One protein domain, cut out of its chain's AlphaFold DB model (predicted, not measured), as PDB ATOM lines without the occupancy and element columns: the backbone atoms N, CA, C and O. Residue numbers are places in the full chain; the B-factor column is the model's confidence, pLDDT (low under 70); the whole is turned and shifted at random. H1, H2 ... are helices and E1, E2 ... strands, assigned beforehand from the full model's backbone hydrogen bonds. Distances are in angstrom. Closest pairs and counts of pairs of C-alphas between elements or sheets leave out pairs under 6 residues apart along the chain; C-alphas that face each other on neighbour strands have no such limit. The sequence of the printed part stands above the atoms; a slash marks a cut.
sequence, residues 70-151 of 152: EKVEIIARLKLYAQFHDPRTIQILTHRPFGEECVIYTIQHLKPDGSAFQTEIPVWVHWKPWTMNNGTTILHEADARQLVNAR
ATOM      1  N   GLU A  70    -110.624 -64.272 154.428       80.50
ATOM      2  CA  GLU A  70    -111.407 -63.569 153.411       80.50
ATOM      3  C   GLU A  70    -110.804 -63.800 152.023       80.50
ATOM      4  O   GLU A  70    -111.506 -64.191 151.086       80.50
ATOM      5  N   LYS A  71    -109.479 -63.663 151.888       77.88
ATOM      6  CA  LYS A  71    -108.792 -63.965 150.622       77.88
ATOM      7  C   LYS A  71    -108.966 -65.422 150.209       77.88
ATOM      8  O   LYS A  71    -109.204 -65.700 149.031       77.88
ATOM      9  N   VAL A  72    -108.853 -66.349 151.158       78.62
ATOM     10  CA  VAL A  72    -109.027 -67.781 150.894       78.62
ATOM     11  C   VAL A  72    -110.451 -68.071 150.422       78.62
ATOM     12  O   VAL A  72    -110.625 -68.765 149.419       78.62
ATOM     13  N   GLU A  73    -111.464 -67.483 151.060       82.81
ATOM     14  CA  GLU A  73    -112.861 -67.629 150.644       82.81
ATOM     15  C   GLU A  73    -113.117 -67.045 149.246       82.81
ATOM     16  O   GLU A  73    -113.788 -67.678 148.430       82.81
ATOM     17  N   ILE A  74    -112.558 -65.874 148.925       81.00
ATOM     18  CA  ILE A  74    -112.702 -65.253 147.599       81.00
ATOM     19  C   ILE A  74    -112.145 -66.176 146.511       81.00
ATOM     20  O   ILE A  74    -112.821 -66.436 145.511       81.00
ATOM     21  N   ILE A  75    -110.933 -66.704 146.703       80.12
ATOM     22  CA  ILE A  75    -110.305 -67.610 145.732       80.12
ATOM     23  C   ILE A  75    -111.104 -68.914 145.629       80.12
ATOM     24  O   ILE A  75    -111.347 -69.392 144.519       80.12
ATOM     25  N   ALA A  76    -111.556 -69.476 146.755       85.50
ATOM     26  CA  ALA A  76    -112.384 -70.679 146.766       85.50
ATOM     27  C   ALA A  76    -113.690 -70.469 145.991       85.50
ATOM     28  O   ALA A  76    -114.065 -71.290 145.157       85.50
ATOM     29  N   ARG A  77    -114.358 -69.334 146.196       84.88
ATOM     30  CA  ARG A  77    -115.599 -68.985 145.503       84.88
ATOM     31  C   ARG A  77    -115.386 -68.840 143.997       84.88
ATOM     32  O   ARG A  77    -116.197 -69.327 143.214       84.88
ATOM     33  N   LEU A  78    -114.291 -68.206 143.578       83.81
ATOM     34  CA  LEU A  78    -113.933 -68.088 142.161       83.81
ATOM     35  C   LEU A  78    -113.646 -69.458 141.533       83.81
ATOM     36  O   LEU A  78    -114.160 -69.752 140.454       83.81
ATOM     37  N   LYS A  79    -112.886 -70.315 142.225       84.31
ATOM     38  CA  LYS A  79    -112.619 -71.696 141.797       84.31
ATOM     39  C   LYS A  79    -113.904 -72.515 141.690       84.31
ATOM     40  O   LYS A  79    -114.055 -73.255 140.726       84.31
ATOM     41  N   LEU A  80    -114.832 -72.360 142.635       86.38
ATOM     42  CA  LEU A  80    -116.139 -73.012 142.591       86.38
ATOM     43  C   LEU A  80    -116.907 -72.608 141.330       86.38
ATOM     44  O   LEU A  80    -117.325 -73.476 140.576       86.38
ATOM     45  N   TYR A  81    -117.054 -71.306 141.065       85.25
ATOM     46  CA  TYR A  81    -117.766 -70.840 139.872       85.25
ATOM     47  C   TYR A  81    -117.096 -71.285 138.570       85.25
ATOM     48  O   TYR A  81    -117.802 -71.600 137.619       85.25
ATOM     49  N   ALA A  82    -115.765 -71.370 138.531       82.69
ATOM     50  CA  ALA A  82    -115.029 -71.847 137.362       82.69
ATOM     51  C   ALA A  82    -115.260 -73.339 137.046       82.69
ATOM     52  O   ALA A  82    -115.036 -73.757 135.912       82.69
ATOM     53  N   GLN A  83    -115.723 -74.147 138.011       81.75
ATOM     54  CA  GLN A  83    -116.094 -75.551 137.766       81.75
ATOM     55  C   GLN A  83    -117.416 -75.687 136.996       81.75
ATOM     56  O   GLN A  83    -117.684 -76.744 136.424       81.75
ATOM     57  N   PHE A  84    -118.241 -74.636 136.963       81.81
ATOM     58  CA  PHE A  84    -119.548 -74.649 136.316       81.81
ATOM     59  C   PHE A  84    -119.535 -73.816 135.039       81.81
ATOM     60  O   PHE A  84    -119.070 -72.681 135.018       81.81
ATOM     61  N   HIS A  85    -120.107 -74.364 133.966       75.44
ATOM     62  CA  HIS A  85    -120.205 -73.646 132.695       75.44
ATOM     63  C   HIS A  85    -121.121 -72.407 132.803       75.44
ATOM     64  O   HIS A  85    -120.826 -71.377 132.195       75.44
ATOM     65  N   ASP A  86    -122.210 -72.488 133.577       79.88
ATOM     66  CA  ASP A  86    -123.094 -71.353 133.872       79.88
ATOM     67  C   ASP A  86    -123.231 -71.153 135.395       79.88
ATOM     68  O   ASP A  86    -123.896 -71.956 136.062       79.88
ATOM     69  N   PRO A  87    -122.661 -70.071 135.960       77.44
ATOM     70  CA  PRO A  87    -122.751 -69.751 137.384       77.44
ATOM     71  C   PRO A  87    -124.183 -69.566 137.896       77.44
ATOM     72  O   PRO A  87    -124.418 -69.690 139.091       77.44
ATOM     73  N   ARG A  88    -125.149 -69.264 137.018       81.44
ATOM     74  CA  ARG A  88    -126.555 -69.044 137.399       81.44
ATOM     75  C   ARG A  88    -127.286 -70.336 137.752       81.44
ATOM     76  O   ARG A  88    -128.349 -70.287 138.361       81.44
ATOM     77  N   THR A  89    -126.725 -71.481 137.371       84.19
ATOM     78  CA  THR A  89    -127.291 -72.805 137.671       84.19
ATOM     79  C   THR A  89    -127.018 -73.256 139.101       84.19
ATOM     80  O   THR A  89    -127.561 -74.271 139.537       84.19
ATOM     81  N   ILE A  90    -126.194 -72.513 139.843       88.88
ATOM     82  CA  ILE A  90    -125.849 -72.822 141.222       88.88
ATOM     83  C   ILE A  90    -126.133 -71.638 142.139       88.88
ATOM     84  O   ILE A  90    -125.917 -70.479 141.794       88.88
ATOM     85  N   GLN A  91    -126.582 -71.943 143.348       91.12
ATOM     86  CA  GLN A  91    -126.701 -70.979 144.429       91.12
ATOM     87  C   GLN A  91    -125.900 -71.477 145.624       91.12
ATOM     88  O   GLN A  91    -126.113 -72.588 146.107       91.12
ATOM     89  N   ILE A  92    -124.978 -70.653 146.117       92.25
ATOM     90  CA  ILE A  92    -124.279 -70.933 147.370       92.25
ATOM     91  C   ILE A  92    -125.253 -70.654 148.512       92.25
ATOM     92  O   ILE A  92    -125.729 -69.530 148.655       92.25
ATOM     93  N   LEU A  93    -125.551 -71.676 149.310       93.31
ATOM     94  CA  LEU A  93    -126.420 -71.547 150.477       93.31
ATOM     95  C   LEU A  93    -125.600 -71.177 151.709       93.31
ATOM     96  O   LEU A  93    -125.907 -70.213 152.405       93.31
ATOM     97  N   THR A  94    -124.542 -71.943 151.961       93.94
ATOM     98  CA  THR A  94    -123.642 -71.756 153.099       93.94
ATOM     99  C   THR A  94    -122.227 -72.178 152.717       93.94
ATOM    100  O   THR A  94    -121.997 -72.839 151.700       93.94
ATOM    101  N   HIS A  95    -121.258 -71.781 153.536       93.12
ATOM    102  CA  HIS A  95    -119.888 -72.251 153.427       93.12
ATOM    103  C   HIS A  95    -119.289 -72.432 154.819       93.12
ATOM    104  O   HIS A  95    -119.714 -71.785 155.777       93.12
ATOM    105  N   ARG A  96    -118.300 -73.317 154.930       92.06
ATOM    106  CA  ARG A  96    -117.505 -73.496 156.146       92.06
ATOM    107  C   ARG A  96    -116.027 -73.668 155.799       92.06
ATOM    108  O   ARG A  96    -115.719 -74.370 154.830       92.06
ATOM    109  N   PRO A  97    -115.112 -73.067 156.573       87.94
ATOM    110  CA  PRO A  97    -113.691 -73.327 156.411       87.94
ATOM    111  C   PRO A  97    -113.371 -74.771 156.817       87.94
ATOM    112  O   PRO A  97    -113.933 -75.306 157.775       87.94
ATOM    113  N   PHE A  98    -112.451 -75.395 156.090       82.94
ATOM    114  CA  PHE A  98    -111.862 -76.686 156.422       82.94
ATOM    115  C   PHE A  98    -110.338 -76.538 156.440       82.94
ATOM    116  O   PHE A  98    -109.652 -76.698 155.429       82.94
ATOM    117  N   GLY A  99    -109.810 -76.176 157.612       81.56
ATOM    118  CA  GLY A  99    -108.418 -75.749 157.747       81.56
ATOM    119  C   GLY A  99    -108.145 -74.441 156.998       81.56
ATOM    120  O   GLY A  99    -109.059 -73.661 156.743       81.56
ATOM    121  N   GLU A 100    -106.880 -74.205 156.649       77.00
ATOM    122  CA  GLU A 100    -106.461 -72.985 155.944       77.00
ATOM    123  C   GLU A 100    -106.546 -73.111 154.415       77.00
ATOM    124  O   GLU A 100    -106.454 -72.109 153.719       77.00
ATOM    125  N   GLU A 101    -106.684 -74.321 153.862       74.62
ATOM    126  CA  GLU A 101    -106.526 -74.564 152.416       74.62
ATOM    127  C   GLU A 101    -107.795 -75.010 151.695       74.62
ATOM    128  O   GLU A 101    -107.761 -75.201 150.479       74.62
ATOM    129  N   CYS A 102    -108.904 -75.186 152.406       81.19
ATOM    130  CA  CYS A 102    -110.143 -75.674 151.823       81.19
ATOM    131  C   CYS A 102    -111.347 -74.924 152.384       81.19
ATOM    132  O   CYS A 102    -111.423 -74.625 153.576       81.19
ATOM    133  N   VAL A 103    -112.313 -74.655 151.511       87.06
ATOM    134  CA  VAL A 103    -113.639 -74.167 151.889       87.06
ATOM    135  C   VAL A 103    -114.661 -75.159 151.364       87.06
ATOM    136  O   VAL A 103    -114.665 -75.496 150.180       87.06
ATOM    137  N   ILE A 104    -115.520 -75.650 152.251       90.38
ATOM    138  CA  ILE A 104    -116.617 -76.543 151.884       90.38
ATOM    139  C   ILE A 104    -117.848 -75.678 151.657       90.38
ATOM    140  O   ILE A 104    -118.320 -75.015 152.583       90.38
ATOM    141  N   TYR A 105    -118.365 -75.692 150.431       93.88
ATOM    142  CA  TYR A 105    -119.592 -74.998 150.062       93.88
ATOM    143  C   TYR A 105    -120.765 -75.964 150.052       93.88
ATOM    144  O   TYR A 105    -120.701 -77.014 149.415       93.88
ATOM    145  N   THR A 106    -121.864 -75.579 150.692       95.00
ATOM    146  CA  THR A 106    -123.164 -76.196 150.442       95.00
ATOM    147  C   THR A 106    -123.831 -75.400 149.335       95.00
ATOM    148  O   THR A 106    -124.175 -74.227 149.514       95.00
ATOM    149  N   ILE A 107    -123.997 -76.030 148.178       94.25
ATOM    150  CA  ILE A 107    -124.623 -75.411 147.015       94.25
ATOM    151  C   ILE A 107    -125.938 -76.089 146.675       94.25
ATOM    152  O   ILE A 107    -126.123 -77.283 146.906       94.25
ATOM    153  N   GLN A 108    -126.842 -75.312 146.103       94.44
ATOM    154  CA  GLN A 108    -128.061 -75.785 145.480       94.44
ATOM    155  C   GLN A 108    -127.901 -75.704 143.967       94.44
ATOM    156  O   GLN A 108    -127.654 -74.630 143.422       94.44
ATOM    157  N   HIS A 109    -128.059 -76.835 143.295       91.25
ATOM    158  CA  HIS A 109    -128.127 -76.903 141.844       91.25
ATOM    159  C   HIS A 109    -129.565 -76.708 141.393       91.25
ATOM    160  O   HIS A 109    -130.449 -77.457 141.810       91.25
ATOM    161  N   LEU A 110    -129.782 -75.734 140.517       88.56
ATOM    162  CA  LEU A 110    -131.051 -75.470 139.855       88.56
ATOM    163  C   LEU A 110    -131.052 -76.196 138.512       88.56
ATOM    164  O   LEU A 110    -130.255 -75.887 137.623       88.56
ATOM    165  N   LYS A 111    -131.935 -77.183 138.362       85.19
ATOM    166  CA  LYS A 111    -132.124 -77.867 137.084       85.19
ATOM    167  C   LYS A 111    -133.095 -77.086 136.188       85.19
ATOM    168  O   LYS A 111    -133.946 -76.349 136.688       85.19
ATOM    169  N   PRO A 112    -133.032 -77.285 134.858       82.25
ATOM    170  CA  PRO A 112    -133.950 -76.641 133.915       82.25
ATOM    171  C   PRO A 112    -135.426 -77.006 134.134       82.25
ATOM    172  O   PRO A 112    -136.309 -76.254 133.739       82.25
ATOM    173  N   ASP A 113    -135.695 -78.156 134.758       87.31
ATOM    174  CA  ASP A 113    -137.038 -78.640 135.102       87.31
ATOM    175  C   ASP A 113    -137.630 -77.961 136.355       87.31
ATOM    176  O   ASP A 113    -138.736 -78.296 136.776       87.31
ATOM    177  N   GLY A 114    -136.906 -77.009 136.958       80.25
ATOM    178  CA  GLY A 114    -137.304 -76.309 138.179       80.25
ATOM    179  C   GLY A 114    -137.049 -77.103 139.462       80.25
ATOM    180  O   GLY A 114    -137.283 -76.585 140.554       80.25
ATOM    181  N   SER A 115    -136.551 -78.339 139.364       87.50
ATOM    182  CA  SER A 115    -136.122 -79.100 140.531       87.50
ATOM    183  C   SER A 115    -134.771 -78.596 141.034       87.50
ATOM    184  O   SER A 115    -133.931 -78.102 140.276       87.50
ATOM    185  N   ALA A 116    -134.554 -78.726 142.341       90.06
ATOM    186  CA  ALA A 116    -133.307 -78.332 142.964       90.06
ATOM    187  C   ALA A 116    -132.775 -79.442 143.864       90.06
ATOM    188  O   ALA A 116    -133.539 -80.089 144.579       90.06
ATOM    189  N   PHE A 117    -131.461 -79.647 143.846       92.12
ATOM    190  CA  PHE A 117    -130.794 -80.572 144.756       92.12
ATOM    191  C   PHE A 117    -129.600 -79.897 145.419       92.12
ATOM    192  O   PHE A 117    -128.982 -79.007 144.838       92.12
ATOM    193  N   GLN A 118    -129.308 -80.299 146.652       95.00
ATOM    194  CA  GLN A 118    -128.218 -79.736 147.438       95.00
ATOM    195  C   GLN A 118    -127.033 -80.694 147.474       95.00
ATOM    196  O   GLN A 118    -127.214 -81.908 147.580       95.00
ATOM    197  N   THR A 119    -125.828 -80.141 147.411       93.62
ATOM    198  CA  THR A 119    -124.571 -80.890 147.501       93.62
ATOM    199  C   THR A 119    -123.533 -80.108 148.284       93.62
ATOM    200  O   THR A 119    -123.472 -78.881 148.198       93.62
ATOM    201  N   GLU A 120    -122.670 -80.827 148.997       93.38
ATOM    202  CA  GLU A 120    -121.448 -80.259 149.561       93.38
ATOM    203  C   GLU A 120    -120.290 -80.444 148.581       93.38
ATOM    204  O   GLU A 120    -120.025 -81.559 148.132       93.38
ATOM    205  N   ILE A 121    -119.595 -79.352 148.257       89.44
ATOM    206  CA  ILE A 121    -118.413 -79.361 147.395       89.44
ATOM    207  C   ILE A 121    -117.217 -78.809 148.177       89.44
ATOM    208  O   ILE A 121    -117.236 -77.639 148.571       89.44
ATOM    209  N   PRO A 122    -116.164 -79.617 148.398       88.31
ATOM    210  CA  PRO A 122    -114.902 -79.124 148.927       88.31
ATOM    211  C   PRO A 122    -114.113 -78.406 147.826       88.31
ATOM    212  O   PRO A 122    -113.875 -78.966 146.754       88.31
ATOM    213  N   VAL A 123    -113.673 -77.179 148.098       85.94
ATOM    214  CA  VAL A 123    -112.856 -76.389 147.172       85.94
ATOM    215  C   VAL A 123    -111.499 -76.095 147.787       85.94
ATOM    216  O   VAL A 123    -111.391 -75.366 148.772       85.94
ATOM    217  N   TRP A 124    -110.459 -76.636 147.157       83.44
ATOM    218  CA  TRP A 124    -109.073 -76.471 147.577       83.44
ATOM    219  C   TRP A 124    -108.457 -75.205 146.976       83.44
ATOM    220  O   TRP A 124    -108.432 -74.996 145.759       83.44
ATOM    221  N   VAL A 125    -107.958 -74.337 147.849       73.69
ATOM    222  CA  VAL A 125    -107.470 -72.999 147.511       73.69
ATOM    223  C   VAL A 125    -105.971 -72.998 147.233       73.69
ATOM    224  O   VAL A 125    -105.554 -72.206 146.393       73.69
ATOM    225  N   HIS A 126    -105.198 -73.911 147.839       69.25
ATOM    226  CA  HIS A 126    -103.734 -74.013 147.690       69.25
ATOM    227  C   HIS A 126    -103.046 -72.636 147.740       69.25
ATOM    228  O   HIS A 126    -102.243 -72.277 146.886       69.25
ATOM    229  N   TRP A 127    -103.428 -71.810 148.721       66.25
ATOM    230  CA  TRP A 127    -102.956 -70.424 148.806       66.25
ATOM    231  C   TRP A 127    -101.485 -70.325 149.237       66.25
ATOM    232  O   TRP A 127    -100.849 -69.299 148.982       66.25
ATOM    233  N   LYS A 128    -100.942 -71.395 149.839       62.62
ATOM    234  CA  LYS A 128     -99.533 -71.528 150.209       62.62
ATOM    235  C   LYS A 128     -98.689 -71.974 149.001       62.62
ATOM    236  O   LYS A 128     -98.966 -73.008 148.399       62.62
ATOM    237  N   PRO A 129     -97.599 -71.267 148.677       52.72
ATOM    238  CA  PRO A 129     -96.736 -71.578 147.531       52.72
ATOM    239  C   PRO A 129     -96.152 -72.998 147.543       52.72
ATOM    240  O   PRO A 129     -96.018 -73.624 146.495       52.72
ATOM    241  N   TRP A 130     -95.859 -73.559 148.722       54.69
ATOM    242  CA  TRP A 130     -95.329 -74.923 148.857       54.69
ATOM    243  C   TRP A 130     -96.392 -76.028 148.777       54.69
ATOM    244  O   TRP A 130     -96.025 -77.197 148.658       54.69
ATOM    245  N   THR A 131     -97.690 -75.703 148.813       51.59
ATOM    246  CA  THR A 131     -98.764 -76.682 148.563       51.59
ATOM    247  C   THR A 131     -99.149 -76.771 147.085       51.59
ATOM    248  O   THR A 131     -99.813 -77.723 146.681       51.59
ATOM    249  N   MET A 132     -98.598 -75.890 146.241       49.41
ATOM    250  CA  MET A 132     -98.679 -75.936 144.772       49.41
ATOM    251  C   MET A 132     -97.626 -76.867 144.122       49.41
ATOM    252  O   MET A 132     -97.432 -76.827 142.909       49.41
ATOM    253  N   ASN A 133     -96.928 -77.708 144.897       40.16
ATOM    254  CA  ASN A 133     -95.672 -78.380 144.509       40.16
ATOM    255  C   ASN A 133     -95.766 -79.465 143.415       40.16
ATOM    256  O   ASN A 133     -94.777 -80.131 143.106       40.16
ATOM    257  N   ASN A 134     -96.922 -79.627 142.778       40.50
ATOM    258  CA  ASN A 134     -97.028 -80.389 141.543       40.50
ATOM    259  C   ASN A 134     -96.932 -79.365 140.413       40.50
ATOM    260  O   ASN A 134     -97.904 -78.670 140.147       40.50
ATOM    261  N   GLY A 135     -95.768 -79.223 139.769       36.16
ATOM    262  CA  GLY A 135     -95.473 -78.145 138.803       36.16
ATOM    263  C   GLY A 135     -96.482 -77.941 137.655       36.16
ATOM    264  O   GLY A 135     -96.461 -76.908 136.996       36.16
ATOM    265  N   THR A 136     -97.407 -78.878 137.441       38.88
ATOM    266  CA  THR A 136     -98.586 -78.750 136.570       38.88
ATOM    267  C   THR A 136     -99.655 -77.785 137.101       38.88
ATOM    268  O   THR A 136    -100.315 -77.111 136.316       38.88
ATOM    269  N   THR A 137     -99.825 -77.682 138.421       42.00
ATOM    270  CA  THR A 137    -100.823 -76.826 139.083       42.00
ATOM    271  C   THR A 137    -100.411 -75.352 139.054       42.00
ATOM    272  O   THR A 137    -101.254 -74.480 138.872       42.00
ATOM    273  N   ILE A 138     -99.103 -75.074 139.117       42.97
ATOM    274  CA  ILE A 138     -98.532 -73.717 139.048       42.97
ATOM    275  C   ILE A 138     -98.882 -73.029 137.719       42.97
ATOM    276  O   ILE A 138     -99.212 -71.847 137.714       42.97
ATOM    277  N   LEU A 139     -98.862 -73.762 136.600       36.72
ATOM    278  CA  LEU A 139     -99.201 -73.218 135.279       36.72
ATOM    279  C   LEU A 139    -100.695 -72.884 135.149       36.72
ATOM    280  O   LEU A 139    -101.037 -71.851 134.583       36.72
ATOM    281  N   HIS A 140    -101.577 -73.713 135.713       40.34
ATOM    282  CA  HIS A 140    -103.025 -73.482 135.674       40.34
ATOM    283  C   HIS A 140    -103.498 -72.405 136.663       40.34
ATOM    284  O   HIS A 140    -104.432 -71.661 136.369       40.34
ATOM    285  N   GLU A 141    -102.865 -72.286 137.831       46.44
ATOM    286  CA  GLU A 141    -103.238 -71.284 138.839       46.44
ATOM    287  C   GLU A 141    -102.580 -69.916 138.606       46.44
ATOM    288  O   GLU A 141    -103.127 -68.902 139.043       46.44
ATOM    289  N   ALA A 142    -101.463 -69.848 137.869       39.91
ATOM    290  CA  ALA A 142    -100.904 -68.582 137.394       39.91
ATOM    291  C   ALA A 142    -101.893 -67.825 136.488       39.91
ATOM    292  O   ALA A 142    -102.033 -66.611 136.637       39.91
ATOM    293  N   ASP A 143    -102.642 -68.535 135.638       39.56
ATOM    294  CA  ASP A 143    -103.732 -67.967 134.827       39.56
ATOM    295  C   ASP A 143    -104.867 -67.413 135.710       39.56
ATOM    296  O   ASP A 143    -105.357 -66.302 135.504       39.56
ATOM    297  N   ALA A 144    -105.241 -68.134 136.773       43.00
ATOM    298  CA  ALA A 144    -106.264 -67.678 137.716       43.00
ATOM    299  C   ALA A 144    -105.814 -66.450 138.532       43.00
ATOM    300  O   ALA A 144    -106.606 -65.534 138.761       43.00
ATOM    301  N   ARG A 145    -104.539 -66.380 138.940       42.00
ATOM    302  CA  ARG A 145    -103.968 -65.192 139.603       42.00
ATOM    303  C   ARG A 145    -103.838 -63.999 138.653       42.00
ATOM    304  O   ARG A 145    -104.053 -62.874 139.095       42.00
ATOM    305  N   GLN A 146    -103.558 -64.213 137.364       40.28
ATOM    306  CA  GLN A 146    -103.606 -63.139 136.362       40.28
ATOM    307  C   GLN A 146    -105.017 -62.557 136.218       40.28
ATOM    308  O   GLN A 146    -105.158 -61.342 136.114       40.28
ATOM    309  N   LEU A 147    -106.065 -63.380 136.315       36.75
ATOM    310  CA  LEU A 147    -107.457 -62.908 136.296       36.75
ATOM    311  C   LEU A 147    -107.843 -62.084 137.536       36.75
ATOM    312  O   LEU A 147    -108.662 -61.170 137.428       36.75
ATOM    313  N   VAL A 148    -107.254 -62.373 138.700       41.88
ATOM    314  CA  VAL A 148    -107.459 -61.587 139.933       41.88
ATOM    315  C   VAL A 148    -106.665 -60.277 139.894       41.88
ATOM    316  O   VAL A 148    -107.198 -59.230 140.253       41.88
ATOM    317  N   ASN A 149    -105.425 -60.308 139.399       37.34
ATOM    318  CA  ASN A 149    -104.567 -59.123 139.320       37.34
ATOM    319  C   ASN A 149    -104.922 -58.181 138.157       37.34
ATOM    320  O   ASN A 149    -104.587 -57.006 138.222       37.34
ATOM    321  N   ALA A 150    -105.621 -58.647 137.116       40.00
ATOM    322  CA  ALA A 150    -106.079 -57.805 136.006       40.00
ATOM    323  C   ALA A 150    -107.295 -56.915 136.348       40.00
ATOM    324  O   ALA A 150    -107.751 -56.154 135.496       40.00
ATOM    325  N   ARG A 151    -107.858 -57.025 137.560       36.06
ATOM    326  CA  ARG A 151    -109.025 -56.241 138.010       36.06
ATOM    327  C   ARG A 151    -108.697 -55.074 138.948       36.06
ATOM    328  O   ARG A 151    -109.613 -54.568 139.595       36.06
TER     329      ARG A 151
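What this domain is: This is residues 70 to 151 of the 152 residues of an uncharacterized protein of Planctomycetaceae bacterium (UniProt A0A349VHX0). A strongly twisted sheet of three antiparallel strands makes a wall, with helix H1 over one face and the other face bare. Past the end of E3, short H2 and helix H3 lie off the sheet, at one end of the long axis. The printed part has 82 residues, with three named helices and three named strands in the order H1 E1 E2 E3 H2 H3; the sheet's order is E1 E2 E3, and the class is mixed. The whole is only just compact, close to loose, with a radius of gyration of the C-alphas of 14.0 A, and elongated, spanning 42 by 26 by 23 A.

How they stand to each other: Begin with E1, residues 90 to 98, E2, residues 102 to 110, and E3, residues 116 to 124: a meander, each strand the antiparallel neighbour of the one before, in two hairpins. Look for N 96 and O 104 at 2.9 A across E1 and E2, and N 109 and O 117 at 2.8 A across E2 and E3. H1, residues 70 to 82, is on one face, making two layers, a helix on a sheet, at a height over the sheet of 8.5 A. Its closest C-alphas to E3 are those of Ala 76 and Val 123, 5.7 A. H3, residues 135 to 149, is near H1, with 9 pairs of C-alphas within 10 A. H2, residues 129 to 132, is close to H3 but not clearly touching: the closest C-alphas, Met 132 and Ile 138, are 6.1 A apart. Every O i to N i+4 pair is within hydrogen-bond range in H1, 7 of 11 in H3; H2 is too short for one.

Where its parts are: Find C-alpha 70 at (-111.407, -63.569, 153.411); from there H1 runs 18.4 A. E1, 21.0 A long, bends by 70 degrees at residue 93; E2 measures 24.1 A and E3 24.7 A. H3 runs 21.1 A to C-alpha 149 at (-104.567, -59.123, 139.320).

The domain as a whole: The C-alphas farthest apart, Asp 113 and Trp 130, are 44.1 A apart. The printed part has no cut and no long link. Residues 126 to 151 are under pLDDT 70 in this model.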